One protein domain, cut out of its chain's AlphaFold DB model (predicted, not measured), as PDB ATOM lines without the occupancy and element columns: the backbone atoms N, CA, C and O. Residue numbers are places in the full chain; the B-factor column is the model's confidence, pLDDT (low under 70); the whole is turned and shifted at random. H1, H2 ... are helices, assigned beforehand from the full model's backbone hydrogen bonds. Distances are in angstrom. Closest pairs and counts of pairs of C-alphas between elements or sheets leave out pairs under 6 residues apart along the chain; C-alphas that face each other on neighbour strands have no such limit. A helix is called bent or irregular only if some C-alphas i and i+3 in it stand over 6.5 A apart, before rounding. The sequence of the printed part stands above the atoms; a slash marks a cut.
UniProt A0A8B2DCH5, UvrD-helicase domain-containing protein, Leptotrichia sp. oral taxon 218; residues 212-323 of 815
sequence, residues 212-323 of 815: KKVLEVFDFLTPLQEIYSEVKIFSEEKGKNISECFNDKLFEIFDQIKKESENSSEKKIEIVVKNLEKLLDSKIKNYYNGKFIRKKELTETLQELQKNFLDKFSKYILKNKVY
ATOM      1  N   LYS A 212     167.966 188.769 222.196       44.41
ATOM      2  CA  LYS A 212     166.724 188.071 222.575       44.41
ATOM      3  C   LYS A 212     166.918 186.746 223.329       44.41
ATOM      4  O   LYS A 212     166.115 186.429 224.195       44.41
ATOM      5  N   LYS A 213     167.976 185.987 223.036       44.69
ATOM      6  CA  LYS A 213     168.292 184.712 223.707       44.69
ATOM      7  C   LYS A 213     169.001 184.907 225.047       44.69
ATOM      8  O   LYS A 213     168.861 184.082 225.939       44.69
ATOM      9  N   VAL A 214     169.716 186.019 225.238       47.03
ATOM     10  CA  VAL A 214     170.374 186.336 226.521       47.03
ATOM     11  C   VAL A 214     169.342 186.566 227.634       47.03
ATOM     12  O   VAL A 214     169.591 186.205 228.784       47.03
ATOM     13  N   LEU A 215     168.169 187.101 227.284       48.66
ATOM     14  CA  LEU A 215     167.021 187.264 228.183       48.66
ATOM     15  C   LEU A 215     166.422 185.920 228.638       48.66
ATOM     16  O   LEU A 215     166.062 185.786 229.806       48.66
ATOM     17  N   GLU A 216     166.383 184.915 227.759       49.66
ATOM     18  CA  GLU A 216     165.898 183.560 228.079       49.66
ATOM     19  C   GLU A 216     166.884 182.764 228.953       49.66
ATOM     20  O   GLU A 216     166.465 181.944 229.764       49.66
ATOM     21  N   VAL A 217     168.195 183.013 228.834       51.06
ATOM     22  CA  VAL A 217     169.236 182.239 229.543       51.06
ATOM     23  C   VAL A 217     169.342 182.596 231.032       51.06
ATOM     24  O   VAL A 217     169.700 181.732 231.833       51.06
ATOM     25  N   PHE A 218     169.026 183.834 231.435       61.25
ATOM     26  CA  PHE A 218     169.098 184.224 232.851       61.25
ATOM     27  C   PHE A 218     167.763 184.173 233.581       61.25
ATOM     28  O   PHE A 218     167.797 183.929 234.781       61.25
ATOM     29  N   ASP A 219     166.635 184.409 232.900       76.88
ATOM     30  CA  ASP A 219     165.266 184.462 233.439       76.88
ATOM     31  C   ASP A 219     165.164 184.557 234.978       76.88
ATOM     32  O   ASP A 219     164.753 183.622 235.682       76.88
ATOM     33  N   PHE A 220     165.626 185.690 235.516       86.19
ATOM     34  CA  PHE A 220     165.507 186.014 236.938       86.19
ATOM     35  C   PHE A 220     164.128 186.599 237.265       86.19
ATOM     36  O   PHE A 220     163.778 186.727 238.437       86.19
ATOM     37  N   LEU A 221     163.339 186.965 236.251       86.88
ATOM     38  CA  LEU A 221     161.989 187.474 236.453       86.88
ATOM     39  C   LEU A 221     161.045 186.367 236.924       86.88
ATOM     40  O   LEU A 221     160.217 186.644 237.788       86.88
ATOM     41  N   THR A 222     161.197 185.136 236.427       88.12
ATOM     42  CA  THR A 222     160.342 184.005 236.823       88.12
ATOM     43  C   THR A 222     160.366 183.729 238.329       88.12
ATOM     44  O   THR A 222     159.304 183.829 238.941       88.12
ATOM     45  N   PRO A 223     161.522 183.528 238.997       90.75
ATOM     46  CA  PRO A 223     161.536 183.346 240.451       90.75
ATOM     47  C   PRO A 223     160.918 184.526 241.225       90.75
ATOM     48  O   PRO A 223     160.269 184.337 242.250       90.75
ATOM     49  N   LEU A 224     161.076 185.758 240.726       89.81
ATOM     50  CA  LEU A 224     160.453 186.965 241.286       89.81
ATOM     51  C   LEU A 224     158.916 186.924 241.180       89.81
ATOM     52  O   LEU A 224     158.211 187.269 242.131       89.81
ATOM     53  N   GLN A 225     158.391 186.500 240.030       89.31
ATOM     54  CA  GLN A 225     156.954 186.350 239.783       89.31
ATOM     55  C   GLN A 225     156.354 185.188 240.584       89.31
ATOM     56  O   GLN A 225     155.237 185.306 241.095       89.31
ATOM     57  N   GLU A 226     157.097 184.096 240.751       92.00
ATOM     58  CA  GLU A 226     156.703 182.954 241.578       92.00
ATOM     59  C   GLU A 226     156.623 183.349 243.057       92.00
ATOM     60  O   GLU A 226     155.608 183.082 243.696       92.00
ATOM     61  N   ILE A 227     157.598 184.107 243.582       92.81
ATOM     62  CA  ILE A 227     157.523 184.681 244.941       92.81
ATOM     63  C   ILE A 227     156.252 185.522 245.105       92.81
ATOM     64  O   ILE A 227     155.555 185.396 246.112       92.81
ATOM     65  N   TYR A 228     155.930 186.374 244.126       91.94
ATOM     66  CA  TYR A 228     154.696 187.162 244.159       91.94
ATOM     67  C   TYR A 228     153.445 186.291 244.222       91.94
ATOM     68  O   TYR A 228     152.552 186.550 245.028       91.94
ATOM     69  N   SER A 229     153.403 185.254 243.393       91.62
ATOM     70  CA  SER A 229     152.266 184.345 243.280       91.62
ATOM     71  C   SER A 229     152.052 183.545 244.566       91.62
ATOM     72  O   SER A 229     150.944 183.540 245.093       91.62
ATOM     73  N   GLU A 230     153.111 182.970 245.134       93.19
ATOM     74  CA  GLU A 230     153.074 182.220 246.398       93.19
ATOM     75  C   GLU A 230     152.622 183.091 247.582       93.19
ATOM     76  O   GLU A 230     151.751 182.711 248.369       93.19
ATOM     77  N   VAL A 231     153.159 184.312 247.695       91.44
ATOM     78  CA  VAL A 231     152.755 185.250 248.757       91.44
ATOM     79  C   VAL A 231     151.310 185.719 248.566       91.44
ATOM     80  O   VAL A 231     150.585 185.897 249.549       91.44
ATOM     81  N   LYS A 232     150.865 185.898 247.317       91.56
ATOM     82  CA  LYS A 232     149.483 186.258 246.995       91.56
ATOM     83  C   LYS A 232     148.508 185.145 247.381       91.56
ATOM     84  O   LYS A 232     147.524 185.442 248.053       91.56
ATOM     85  N   ILE A 233     148.801 183.892 247.024       91.44
ATOM     86  CA  ILE A 233     147.989 182.725 247.407       91.44
ATOM     87  C   ILE A 233     147.839 182.680 248.932       91.44
ATOM     88  O   ILE A 233     146.725 182.628 249.448       91.44
ATOM     89  N   PHE A 234     148.942 182.824 249.672       92.31
ATOM     90  CA  PHE A 234     148.907 182.882 251.134       92.31
ATOM     91  C   PHE A 234     148.054 184.043 251.680       92.31
ATOM     92  O   PHE A 234     147.303 183.876 252.645       92.31
ATOM     93  N   SER A 235     148.184 185.234 251.091       91.62
ATOM     94  CA  SER A 235     147.430 186.432 251.477       91.62
ATOM     95  C   SER A 235     145.922 186.227 251.302       91.62
ATOM     96  O   SER A 235     145.164 186.573 252.212       91.62
ATOM     97  N   GLU A 236     145.502 185.612 250.195       91.31
ATOM     98  CA  GLU A 236     144.105 185.270 249.910       91.31
ATOM     99  C   GLU A 236     143.582 184.190 250.873       91.31
ATOM    100  O   GLU A 236     142.535 184.380 251.491       91.31
ATOM    101  N   GLU A 237     144.351 183.120 251.111       89.75
ATOM    102  CA  GLU A 237     144.006 182.054 252.068       89.75
ATOM    103  C   GLU A 237     143.831 182.556 253.511       89.75
ATOM    104  O   GLU A 237     143.054 181.998 254.290       89.75
ATOM    105  N   LYS A 238     144.585 183.588 253.907       88.38
ATOM    106  CA  LYS A 238     144.573 184.144 255.270       88.38
ATOM    107  C   LYS A 238     143.752 185.422 255.417       88.38
ATOM    108  O   LYS A 238     143.703 185.956 256.528       88.38
ATOM    109  N   GLY A 239     143.125 185.915 254.347       87.00
ATOM    110  CA  GLY A 239     142.374 187.174 254.357       87.00
ATOM    111  C   GLY A 239     143.226 188.377 254.779       87.00
ATOM    112  O   GLY A 239     142.751 189.259 255.493       87.00
ATOM    113  N   LYS A 240     144.512 188.382 254.413       87.88
ATOM    114  CA  LYS A 240     145.474 189.446 254.734       87.88
ATOM    115  C   LYS A 240     145.681 190.362 253.543       87.88
ATOM    116  O   LYS A 240     145.547 189.924 252.406       87.88
ATOM    117  N   ASN A 241     146.058 191.616 253.793       88.44
ATOM    118  CA  ASN A 241     146.505 192.487 252.713       88.44
ATOM    119  C   ASN A 241     147.863 191.987 252.189       88.44
ATOM    120  O   ASN A 241     148.765 191.686 252.974       88.44
ATOM    121  N   ILE A 242     148.008 191.898 250.868       88.25
ATOM    122  CA  ILE A 242     149.229 191.412 250.221       88.25
ATOM    123  C   ILE A 242     150.454 192.262 250.584       88.25
ATOM    124  O   ILE A 242     151.536 191.708 250.767       88.25
ATOM    125  N   SER A 243     150.290 193.579 250.766       88.94
ATOM    126  CA  SER A 243     151.398 194.471 251.129       88.94
ATOM    127  C   SER A 243     152.010 194.125 252.487       88.94
ATOM    128  O   SER A 243     153.229 194.156 252.630       88.94
ATOM    129  N   GLU A 244     151.192 193.704 253.457       89.81
ATOM    130  CA  GLU A 244     151.640 193.286 254.794       89.81
ATOM    131  C   GLU A 244     152.439 191.974 254.757       89.81
ATOM    132  O   GLU A 244     153.238 191.698 255.655       89.81
ATOM    133  N   CYS A 245     152.223 191.154 253.726       90.88
ATOM    134  CA  CYS A 245     152.863 189.851 253.562       90.88
ATOM    135  C   CYS A 245     154.255 189.947 252.916       90.88
ATOM    136  O   CYS A 245     155.024 188.986 252.986       90.88
ATOM    137  N   PHE A 246     154.606 191.099 252.341       91.75
ATOM    138  CA  PHE A 246     155.933 191.403 251.809       91.75
ATOM    139  C   PHE A 246     156.801 192.150 252.821       91.75
ATOM    140  O   PHE A 246     156.320 192.685 253.816       91.75
ATOM    141  N   ASN A 247     158.110 192.191 252.575       89.12
ATOM    142  CA  ASN A 247     158.963 193.153 253.257       89.12
ATOM    143  C   ASN A 247     158.547 194.579 252.854       89.12
ATOM    144  O   ASN A 247     158.507 194.887 251.661       89.12
ATOM    145  N   ASP A 248     158.299 195.444 253.840       81.06
ATOM    146  CA  ASP A 248     157.824 196.823 253.645       81.06
ATOM    147  C   ASP A 248     158.679 197.624 252.646       81.06
ATOM    148  O   ASP A 248     158.171 198.477 251.926       81.06
ATOM    149  N   LYS A 249     159.985 197.331 252.558       82.44
ATOM    150  CA  LYS A 249     160.913 198.016 251.643       82.44
ATOM    151  C   LYS A 249     160.881 197.500 250.204       82.44
ATOM    152  O   LYS A 249     161.450 198.148 249.326       82.44
ATOM    153  N   LEU A 250     160.303 196.322 249.975       89.25
ATOM    154  CA  LEU A 250     160.368 195.612 248.698       89.25
ATOM    155  C   LEU A 250     159.015 195.504 248.000       89.25
ATOM    156  O   LEU A 250     159.002 195.401 246.777       89.25
ATOM    157  N   PHE A 251     157.893 195.567 248.728       89.12
ATOM    158  CA  PHE A 251     156.557 195.412 248.142       89.12
ATOM    159  C   PHE A 251     156.315 196.327 246.933       89.12
ATOM    160  O   PHE A 251     155.816 195.864 245.911       89.12
ATOM    161  N   GLU A 252     156.723 197.598 247.010       87.62
ATOM    162  CA  GLU A 252     156.570 198.550 245.901       87.62
ATOM    163  C   GLU A 252     157.248 198.074 244.609       87.62
ATOM    164  O   GLU A 252     156.723 198.299 243.522       87.62
ATOM    165  N   ILE A 253     158.389 197.388 244.719       89.25
ATOM    166  CA  ILE A 253     159.130 196.854 243.571       89.25
ATOM    167  C   ILE A 253     158.318 195.730 242.923       89.25
ATOM    168  O   ILE A 253     158.106 195.730 241.712       89.25
ATOM    169  N   PHE A 254     157.814 194.797 243.733       87.81
ATOM    170  CA  PHE A 254     156.967 193.700 243.265       87.81
ATOM    171  C   PHE A 254     155.668 194.206 242.622       87.81
ATOM    172  O   PHE A 254     155.268 193.723 241.563       87.81
ATOM    173  N   ASP A 255     155.027 195.206 243.230       86.00
ATOM    174  CA  ASP A 255     153.798 195.809 242.715       86.00
ATOM    175  C   ASP A 255     154.031 196.546 241.383       86.00
ATOM    176  O   ASP A 255     153.231 196.416 240.456       86.00
ATOM    177  N   GLN A 256     155.161 197.251 241.238       86.62
ATOM    178  CA  GLN A 256     155.571 197.863 239.969       86.62
ATOM    179  C   GLN A 256     155.795 196.813 238.875       86.62
ATOM    180  O   GLN A 256     155.251 196.950 237.782       86.62
ATOM    181  N   ILE A 257     156.524 195.732 239.174       85.12
ATOM    182  CA  ILE A 257     156.772 194.638 238.218       85.12
ATOM    183  C   ILE A 257     155.455 193.994 237.769       85.12
ATOM    184  O   ILE A 257     155.293 193.673 236.593       85.12
ATOM    185  N   LYS A 258     154.497 193.817 238.685       83.19
ATOM    186  CA  LYS A 258     153.192 193.207 238.395       83.19
ATOM    187  C   LYS A 258     152.271 194.111 237.570       83.19
ATOM    188  O   LYS A 258     151.424 193.604 236.838       83.19
ATOM    189  N   LYS A 259     152.382 195.436 237.709       83.44
ATOM    190  CA  LYS A 259     151.593 196.410 236.932       83.44
ATOM    191  C   LYS A 259     152.019 196.489 235.465       83.44
ATOM    192  O   LYS A 259     151.235 196.942 234.636       83.44
ATOM    193  N   GLU A 260     153.224 196.029 235.147       83.44
ATOM    194  CA  GLU A 260     153.729 195.955 233.780       83.44
ATOM    195  C   GLU A 260     153.134 194.770 233.001       83.44
ATOM    196  O   GLU A 260     153.007 193.655 233.515       83.44
ATOM    197  N   SER A 261     152.801 195.008 231.729       71.31
ATOM    198  CA  SER A 261     152.210 194.002 230.836       71.31
ATOM    199  C   SER A 261     153.071 192.737 230.704       71.31
ATOM    200  O   SER A 261     154.294 192.774 230.842       71.31
ATOM    201  N   GLU A 262     152.459 191.592 230.398       61.56
ATOM    202  CA  GLU A 262     153.191 190.330 230.186       61.56
ATOM    203  C   GLU A 262     154.224 190.427 229.047       61.56
ATOM    204  O   GLU A 262     155.294 189.835 229.152       61.56
ATOM    205  N   ASN A 263     153.978 191.282 228.047       58.53
ATOM    206  CA  ASN A 263     154.869 191.504 226.901       58.53
ATOM    207  C   ASN A 263     155.973 192.565 227.130       58.53
ATOM    208  O   ASN A 263     156.733 192.836 226.203       58.53
ATOM    209  N   SER A 264     156.087 193.182 228.318       70.94
ATOM    210  CA  SER A 264     157.084 194.233 228.618       70.94
ATOM    211  C   SER A 264     158.232 193.754 229.520       70.94
ATOM    212  O   SER A 264     158.539 194.365 230.546       70.94
ATOM    213  N   SER A 265     158.893 192.656 229.140       72.19
ATOM    214  CA  SER A 265     160.040 192.094 229.875       72.19
ATOM    215  C   SER A 265     161.169 193.110 230.104       72.19
ATOM    216  O   SER A 265     161.705 193.173 231.207       72.19
ATOM    217  N   GLU A 266     161.470 193.967 229.127       76.94
ATOM    218  CA  GLU A 266     162.494 195.021 229.235       76.94
ATOM    219  C   GLU A 266     162.206 196.010 230.376       76.94
ATOM    220  O   GLU A 266     163.063 196.245 231.225       76.94
ATOM    221  N   LYS A 267     160.968 196.511 230.481       80.62
ATOM    222  CA  LYS A 267     160.570 197.427 231.565       80.62
ATOM    223  C   LYS A 267     160.636 196.764 232.936       80.62
ATOM    224  O   LYS A 267     161.065 197.380 233.909       80.62
ATOM    225  N   LYS A 268     160.234 195.491 233.030       83.94
ATOM    226  CA  LYS A 268     160.341 194.717 234.277       83.94
ATOM    227  C   LYS A 268     161.802 194.586 234.708       83.94
ATOM    228  O   LYS A 268     162.106 194.763 235.884       83.94
ATOM    229  N   ILE A 269     162.707 194.344 233.762       85.75
ATOM    230  CA  ILE A 269     164.150 194.297 234.013       85.75
ATOM    231  C   ILE A 269     164.673 195.657 234.469       85.75
ATOM    232  O   ILE A 269     165.387 195.710 235.467       85.75
ATOM    233  N   GLU A 270     164.290 196.752 233.810       84.69
ATOM    234  CA  GLU A 270     164.671 198.106 234.227       84.69
ATOM    235  C   GLU A 270     164.253 198.402 235.671       84.69
ATOM    236  O   GLU A 270     165.057 198.920 236.445       84.69
ATOM    237  N   ILE A 271     163.032 198.024 236.071       86.25
ATOM    238  CA  ILE A 271     162.543 198.196 237.449       86.25
ATOM    239  C   ILE A 271     163.423 197.428 238.441       86.25
ATOM    240  O   ILE A 271     163.839 197.990 239.459       86.25
ATOM    241  N   VAL A 272     163.733 196.160 238.151       88.25
ATOM    242  CA  VAL A 272     164.582 195.319 239.010       88.25
ATOM    243  C   VAL A 272     165.993 195.909 239.105       88.25
ATOM    244  O   VAL A 272     166.516 196.102 240.200       88.25
ATOM    245  N   VAL A 273     166.594 196.272 237.970       86.69
ATOM    246  CA  VAL A 273     167.948 196.839 237.892       86.69
ATOM    247  C   VAL A 273     168.038 198.200 238.583       86.69
ATOM    248  O   VAL A 273     169.030 198.474 239.255       86.69
ATOM    249  N   LYS A 274     167.012 199.051 238.478       87.50
ATOM    250  CA  LYS A 274     166.949 200.344 239.177       87.50
ATOM    251  C   LYS A 274     166.881 200.186 240.697       87.50
ATOM    252  O   LYS A 274     167.309 201.076 241.423       87.50
ATOM    253  N   ASN A 275     166.376 199.053 241.182       88.62
ATOM    254  CA  ASN A 275     166.269 198.741 242.606       88.62
ATOM    255  C   ASN A 275     167.319 197.718 243.083       88.62
ATOM    256  O   ASN A 275     167.119 197.087 244.124       88.62
ATOM    257  N   LEU A 276     168.444 197.569 242.365       87.25
ATOM    258  CA  LEU A 276     169.472 196.563 242.669       87.25
ATOM    259  C   LEU A 276     169.965 196.630 244.125       87.25
ATOM    260  O   LEU A 276     170.061 195.596 244.778       87.25
ATOM    261  N   GLU A 277     170.209 197.832 244.660       85.81
ATOM    262  CA  GLU A 277     170.729 198.022 246.022       85.81
ATOM    263  C   GLU A 277     169.751 197.514 247.082       85.81
ATOM    264  O   GLU A 277     170.159 196.908 248.067       85.81
ATOM    265  N   LYS A 278     168.446 197.723 246.866       88.62
ATOM    266  CA  LYS A 278     167.403 197.256 247.786       88.62
ATOM    267  C   LYS A 278     167.256 195.739 247.729       88.62
ATOM    268  O   LYS A 278     167.079 195.109 248.764       88.62
ATOM    269  N   LEU A 279     167.316 195.156 246.531       88.19
ATOM    270  CA  LEU A 279     167.154 193.713 246.331       88.19
ATOM    271  C   LEU A 279     168.365 192.915 246.838       88.19
ATOM    272  O   LEU A 279     168.198 191.793 247.310       88.19
ATOM    273  N   LEU A 280     169.565 193.493 246.784       85.19
ATOM    274  CA  LEU A 280     170.810 192.864 247.238       85.19
ATOM    275  C   LEU A 280     171.222 193.264 248.671       85.19
ATOM    276  O   LEU A 280     172.313 192.899 249.109       85.19
ATOM    277  N   ASP A 281     170.382 193.993 249.418       85.62
ATOM    278  CA  ASP A 281     170.683 194.408 250.796       85.62
ATOM    279  C   ASP A 281     170.815 193.184 251.718       85.62
ATOM    280  O   ASP A 281     169.831 192.517 252.048       85.62
ATOM    281  N   SER A 282     172.036 192.918 252.192       80.94
ATOM    282  CA  SER A 282     172.349 191.781 253.065       80.94
ATOM    283  C   SER A 282     171.612 191.811 254.410       80.94
ATOM    284  O   SER A 282     171.554 190.797 255.106       80.94
ATOM    285  N   LYS A 283     171.037 192.959 254.798       85.69
ATOM    286  CA  LYS A 283     170.201 193.090 256.000       85.69
ATOM    287  C   LYS A 283     168.790 192.543 255.787       85.69
ATOM    288  O   LYS A 283     168.092 192.265 256.766       85.69
ATOM    289  N   ILE A 284     168.346 192.390 254.540       84.75
ATOM    290  CA  ILE A 284     167.044 191.812 254.217       84.75
ATOM    291  C   ILE A 284     167.178 190.291 254.178       84.75
ATOM    292  O   ILE A 284     167.650 189.703 253.212       84.75
ATOM    293  N   LYS A 285     166.711 189.640 255.248       85.25
ATOM    294  CA  LYS A 285     166.747 188.176 255.351       85.25
ATOM    295  C   LYS A 285     165.816 187.498 254.341       85.25
ATOM    296  O   LYS A 285     166.218 186.549 253.681       85.25
ATOM    297  N   ASN A 286     164.585 187.993 254.232       90.19
ATOM    298  CA  ASN A 286     163.543 187.434 253.376       90.19
ATOM    299  C   ASN A 286     162.842 188.559 252.605       90.19
ATOM    300  O   ASN A 286     162.604 189.634 253.166       90.19
ATOM    301  N   TYR A 287     162.454 188.289 251.359       92.00
ATOM    302  CA  TYR A 287     161.637 189.217 250.561       92.00
ATOM    303  C   TYR A 287     160.182 189.296 251.036       92.00
ATOM    304  O   TYR A 287     159.493 190.288 250.802       92.00
ATOM    305  N   TYR A 288     159.745 188.279 251.770       91.38
ATOM    306  CA  TYR A 288     158.445 188.192 252.414       91.38
ATOM    307  C   TYR A 288     158.521 188.515 253.915       91.38
ATOM    308  O   TYR A 288     159.581 188.479 254.548       91.38
ATOM    309  N   ASN A 289     157.370 188.792 254.522       89.81
ATOM    310  CA  ASN A 289     157.270 189.110 255.937       89.81
ATOM    311  C   ASN A 289     157.251 187.842 256.803       89.81
ATOM    312  O   ASN A 289     156.216 187.199 256.999       89.81
ATOM    313  N   GLY A 290     158.402 187.511 257.394       85.56
ATOM    314  CA  GLY A 290     158.553 186.345 258.275       85.56
ATOM    315  C   GLY A 290     157.711 186.385 259.561       85.56
ATOM    316  O   GLY A 290     157.574 185.360 260.229       85.56
ATOM    317  N   LYS A 291     157.114 187.531 259.935       85.94
ATOM    318  CA  LYS A 291     156.153 187.571 261.051       85.94
ATOM    319  C   LYS A 291     154.836 186.894 260.684       85.94
ATOM    320  O   LYS A 291     154.264 186.251 261.568       85.94
ATOM    321  N   PHE A 292     154.393 187.024 259.431       84.81
ATOM    322  CA  PHE A 292     153.137 186.467 258.924       84.81
ATOM    323  C   PHE A 292     153.328 185.082 258.301       84.81
ATOM    324  O   PHE A 292     152.577 184.161 258.621       84.81
ATOM    325  N   ILE A 293     154.355 184.909 257.469       86.31
ATOM    326  CA  ILE A 293     154.614 183.648 256.768       86.31
ATOM    327  C   ILE A 293     155.578 182.791 257.596       86.31
ATOM    328  O   ILE A 293     156.786 183.021 257.601       86.31
ATOM    329  N   ARG A 294     155.021 181.811 258.323       84.19
ATOM    330  CA  ARG A 294     155.768 180.860 259.181       84.19
ATOM    331  C   ARG A 294     155.557 179.386 258.819       84.19
ATOM    332  O   ARG A 294     156.123 178.518 259.479       84.19
ATOM    333  N   LYS A 295     154.707 179.086 257.828       85.81
ATOM    334  CA  LYS A 295     154.453 177.705 257.391       85.81
ATOM    335  C   LYS A 295     155.737 177.159 256.764       85.81
ATOM    336  O   LYS A 295     156.171 177.700 255.756       85.81
ATOM    337  N   LYS A 296     156.296 176.097 257.356       85.50
ATOM    338  CA  LYS A 296     157.615 175.544 257.005       85.50
ATOM    339  C   LYS A 296     157.790 175.314 255.497       85.50
ATOM    340  O   LYS A 296     158.704 175.888 254.921       85.50
ATOM    341  N   GLU A 297     156.866 174.586 254.871       88.00
ATOM    342  CA  GLU A 297     156.883 174.304 253.424       88.00
ATOM    343  C   GLU A 297     156.948 175.588 252.584       88.00
ATOM    344  O   GLU A 297     157.854 175.762 251.783       88.00
ATOM    345  N   LEU A 298     156.036 176.538 252.826       89.50
ATOM    346  CA  LEU A 298     155.981 177.797 252.076       89.50
ATOM    347  C   LEU A 298     157.236 178.651 252.305       89.50
ATOM    348  O   LEU A 298     157.736 179.284 251.380       89.50
ATOM    349  N   THR A 299     157.767 178.676 253.530       90.38
ATOM    350  CA  THR A 299     159.018 179.391 253.810       90.38
ATOM    351  C   THR A 299     160.223 178.763 253.118       90.38
ATOM    352  O   THR A 299     161.087 179.510 252.673       90.38
ATOM    353  N   GLU A 300     160.280 177.435 253.001       91.88
ATOM    354  CA  GLU A 300     161.344 176.732 252.274       91.88
ATOM    355  C   GLU A 300     161.257 177.040 250.772       91.88
ATOM    356  O   GLU A 300     162.251 177.477 250.192       91.88
ATOM    357  N   THR A 301     160.059 176.962 250.179       93.38
ATOM    358  CA  THR A 301     159.820 177.331 248.773       93.38
ATOM    359  C   THR A 301     160.232 178.776 248.489       93.38
ATOM    360  O   THR A 301     161.013 179.038 247.579       93.38
ATOM    361  N   LEU A 302     159.765 179.740 249.291       93.69
ATOM    362  CA  LEU A 302     160.090 181.157 249.088       93.69
ATOM    363  C   LEU A 302     161.591 181.445 249.241       93.69
ATOM    364  O   LEU A 302     162.125 182.301 248.535       93.69
ATOM    365  N   GLN A 303     162.284 180.743 250.142       93.31
ATOM    366  CA  GLN A 303     163.735 180.866 250.303       93.31
ATOM    367  C   GLN A 303     164.498 180.291 249.109       93.31
ATOM    368  O   GLN A 303     165.476 180.897 248.666       93.31
ATOM    369  N   GLU A 304     164.053 179.157 248.569       93.88
ATOM    370  CA  GLU A 304     164.635 178.560 247.369       93.88
ATOM    371  C   GLU A 304     164.447 179.468 246.149       93.88
ATOM    372  O   GLU A 304     165.415 179.757 245.441       93.88
ATOM    373  N   LEU A 305     163.245 180.023 245.968       93.81
ATOM    374  CA  LEU A 305     162.956 180.995 244.914       93.81
ATOM    375  C   LEU A 305     163.789 182.271 245.056       93.81
ATOM    376  O   LEU A 305     164.352 182.753 244.073       93.81
ATOM    377  N   GLN A 306     163.928 182.801 246.275       93.62
ATOM    378  CA  GLN A 306     164.770 183.971 246.533       93.62
ATOM    379  C   GLN A 306     166.241 183.676 246.212       93.62
ATOM    380  O   GLN A 306     166.913 184.502 245.595       93.62
ATOM    381  N   LYS A 307     166.753 182.496 246.579       91.75
ATOM    382  CA  LYS A 307     168.122 182.080 246.244       91.75
ATOM    383  C   LYS A 307     168.316 181.944 244.731       91.75
ATOM    384  O   LYS A 307     169.327 182.411 244.213       91.75
ATOM    385  N   ASN A 308     167.353 181.345 244.033       90.88
ATOM    386  CA  ASN A 308     167.367 181.195 242.577       90.88
ATOM    387  C   ASN A 308     167.343 182.563 241.872       90.88
ATOM    388  O   ASN A 308     168.143 182.810 240.969       90.88
ATOM    389  N   PHE A 309     166.498 183.489 242.344       91.62
ATOM    390  CA  PHE A 309     166.510 184.882 241.897       91.62
ATOM    391  C   PHE A 309     167.897 185.511 242.068       91.62
ATOM    392  O   PHE A 309     168.444 186.037 241.103       91.62
ATOM    393  N   LEU A 310     168.473 185.446 243.273       90.25
ATOM    394  CA  LEU A 310     169.758 186.078 243.582       90.25
ATOM    395  C   LEU A 310     170.905 185.514 242.731       90.25
ATOM    396  O   LEU A 310     171.698 186.295 242.208       90.25
ATOM    397  N   ASP A 311     170.976 184.194 242.536       87.31
ATOM    398  CA  ASP A 311     171.975 183.562 241.660       87.31
ATOM    399  C   ASP A 311     171.854 184.074 240.216       87.31
ATOM    400  O   ASP A 311     172.807 184.624 239.659       87.31
ATOM    401  N   LYS A 312     170.656 183.993 239.630       87.94
ATOM    402  CA  LYS A 312     170.401 184.424 238.249       87.94
ATOM    403  C   LYS A 312     170.597 185.927 238.046       87.94
ATOM    404  O   LYS A 312     171.213 186.351 237.066       87.94
ATOM    405  N   PHE A 313     170.106 186.739 238.978       88.25
ATOM    406  CA  PHE A 313     170.231 188.191 238.926       88.25
ATOM    407  C   PHE A 313     171.687 188.630 239.106       88.25
ATOM    408  O   PHE A 313     172.144 189.510 238.380       88.25
ATOM    409  N   SER A 314     172.457 187.975 239.984       85.88
ATOM    410  CA  SER A 314     173.890 188.259 240.131       85.88
ATOM    411  C   SER A 314     174.664 188.012 238.832       85.88
ATOM    412  O   SER A 314     175.452 188.865 238.427       85.88
ATOM    413  N   LYS A 315     174.371 186.918 238.112       84.94
ATOM    414  CA  LYS A 315     174.972 186.622 236.800       84.94
ATOM    415  C   LYS A 315     174.575 187.648 235.740       84.94
ATOM    416  O   LYS A 315     175.422 188.086 234.961       84.94
ATOM    417  N   TYR A 316     173.313 188.085 235.743       86.19
ATOM    418  CA  TYR A 316     172.850 189.161 234.868       86.19
ATOM    419  C   TYR A 316     173.591 190.480 235.135       86.19
ATOM    420  O   TYR A 316     174.046 191.125 234.189       86.19
ATOM    421  N   ILE A 317     173.742 190.876 236.404       86.50
ATOM    422  CA  ILE A 317     174.467 192.093 236.800       86.50
ATOM    423  C   ILE A 317     175.949 191.986 236.436       86.50
ATOM    424  O   ILE A 317     176.505 192.927 235.866       86.50
ATOM    425  N   LEU A 318     176.574 190.835 236.695       84.69
ATOM    426  CA  LEU A 318     177.966 190.578 236.336       84.69
ATOM    427  C   LEU A 318     178.190 190.774 234.828       84.69
ATOM    428  O   LEU A 318     179.074 191.528 234.428       84.69
ATOM    429  N   LYS A 319     177.333 190.170 233.998       84.25
ATOM    430  CA  LYS A 319     177.446 190.222 232.536       84.25
ATOM    431  C   LYS A 319     177.128 191.595 231.942       84.25
ATOM    432  O   LYS A 319     177.839 192.036 231.049       84.25
ATOM    433  N   ASN A 320     176.058 192.249 232.397       83.00
ATOM    434  CA  ASN A 320     175.512 193.436 231.721       83.00
ATOM    435  C   ASN A 320     175.915 194.769 232.363       83.00
ATOM    436  O   ASN A 320     175.763 195.808 231.729       83.00
ATOM    437  N   LYS A 321     176.419 194.764 233.604       82.62
ATOM    438  CA  LYS A 321     176.919 195.974 234.277       82.62
ATOM    439  C   LYS A 321     178.397 195.879 234.620       82.62
ATOM    440  O   LYS A 321     179.167 196.743 234.217       82.62
ATOM    441  N   VAL A 322     178.804 194.822 235.326       85.56
ATOM    442  CA  VAL A 322     180.166 194.734 235.878       85.56
ATOM    443  C   VAL A 322     181.213 194.548 234.780       85.56
ATOM    444  O   VAL A 322     182.176 195.305 234.759       85.56
ATOM    445  N   TYR A 323     181.039 193.601 233.847       84.69
ATOM    446  CA  TYR A 323     182.012 193.393 232.762       84.69
ATOM    447  C   TYR A 323     182.149 194.600 231.816       84.69
ATOM    448  O   TYR A 323     183.285 195.005 231.569       84.69
TER     449      TYR A 323
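AT A GLANCE: This is residues 212 to 323 of the 815 residues of the protein "UvrD-helicase domain-containing protein" of Leptotrichia sp. oral taxon 218 (UniProt A0A8B2DCH5). Two long helices, H2 and H7, run side by side in opposite directions, and the helical hairpin of H4 and H5 crosses over one side of this pair, nearly at right angles to H2. Short H3 packs on H2 near its last residues, short H1 packs beside the later part of H7, and a long loop, residues 280 to 295, leads from small H6 back to the first residue of H7. The printed part has 112 residues with seven named helices, H1 to H7 in order along the chain, and no named strand; the class is all helix. It is compact, with a radius of gyration of the C-alphas of 13.9 A and spans of 42 by 29 by 22 A.

IN THESE COORDINATES: Find C-alpha 296 at (157.615, 175.544, 257.005); from there H7, residues 296 to 323, runs 38.7 A to C-alpha 323 at (182.012, 193.393, 232.762). It has a kink of 32 degrees near residue 317 and is irregular, but only just: C-alphas 320 and 323 are 6.6 A apart. H2, residues 221 to 237, starts at C-alpha 221, (161.989, 187.474, 236.453), and is 24.4 A long. Look next at H4, residues 251 to 259, 12.3 A, and H5, residues 265 to 274, 14.2 A. The shorter helices are H1, residues 212 to 218, 11.2 A, and H3, residues 242 to 245, and H6, residues 276 to 279, each 5.2 A.

HOW THE PARTS SIT: Start at Pro 223 and Leu 305, whose C-alphas, 5.2 A apart, are the closest of H2 and H7; the two touch at a shallow tilt of 26 degrees, opposite ways, H7 with residues 298 to 309 alone. With residues 312 to 316 alone, H7 touches H1 at a steep tilt of 49 degrees, closest at the C-alphas of Phe 218 and Lys 312, 5.6 A. H2 touches H3 with residues 231 to 235 alone, closest at the C-alphas of Ser 235 and Ile 242, 5.4 A. H2 and H4 only just touch, with 3 pairs of C-alphas within 8 A, the closest being Tyr 228 and Phe 254 at 7.0 A; they are about perpendicular, at 75 degrees. H4 and H5 form a hairpin at a shallow tilt of 17 degrees, closest at the C-alphas of Ile 257 and Lys 268, 5.3 A. H5 and H7 are near each other, as are H6 and H7, each with 6 pairs of C-alphas within 10 A. H4 and H7 are apart. In H2, H4 and H5 every O i to N i+4 pair is within hydrogen-bond range, in H7 23 of 24 and in H1 1 of 3, with 2 of 4 O i to N i+3 pairs; H3 and H6 are too short for an O i to N i+4 pair.

THE WHOLE: The C-alphas farthest apart are those of Gly 239 and Tyr 323, 45.6 A. The printed part has no cut, and the link from H6 to H7, 16 residues, is long; the other links are tight. The mean pLDDT of the printed part is 84.5; look for values under 70 at residues 212 to 218 and 262 to 263.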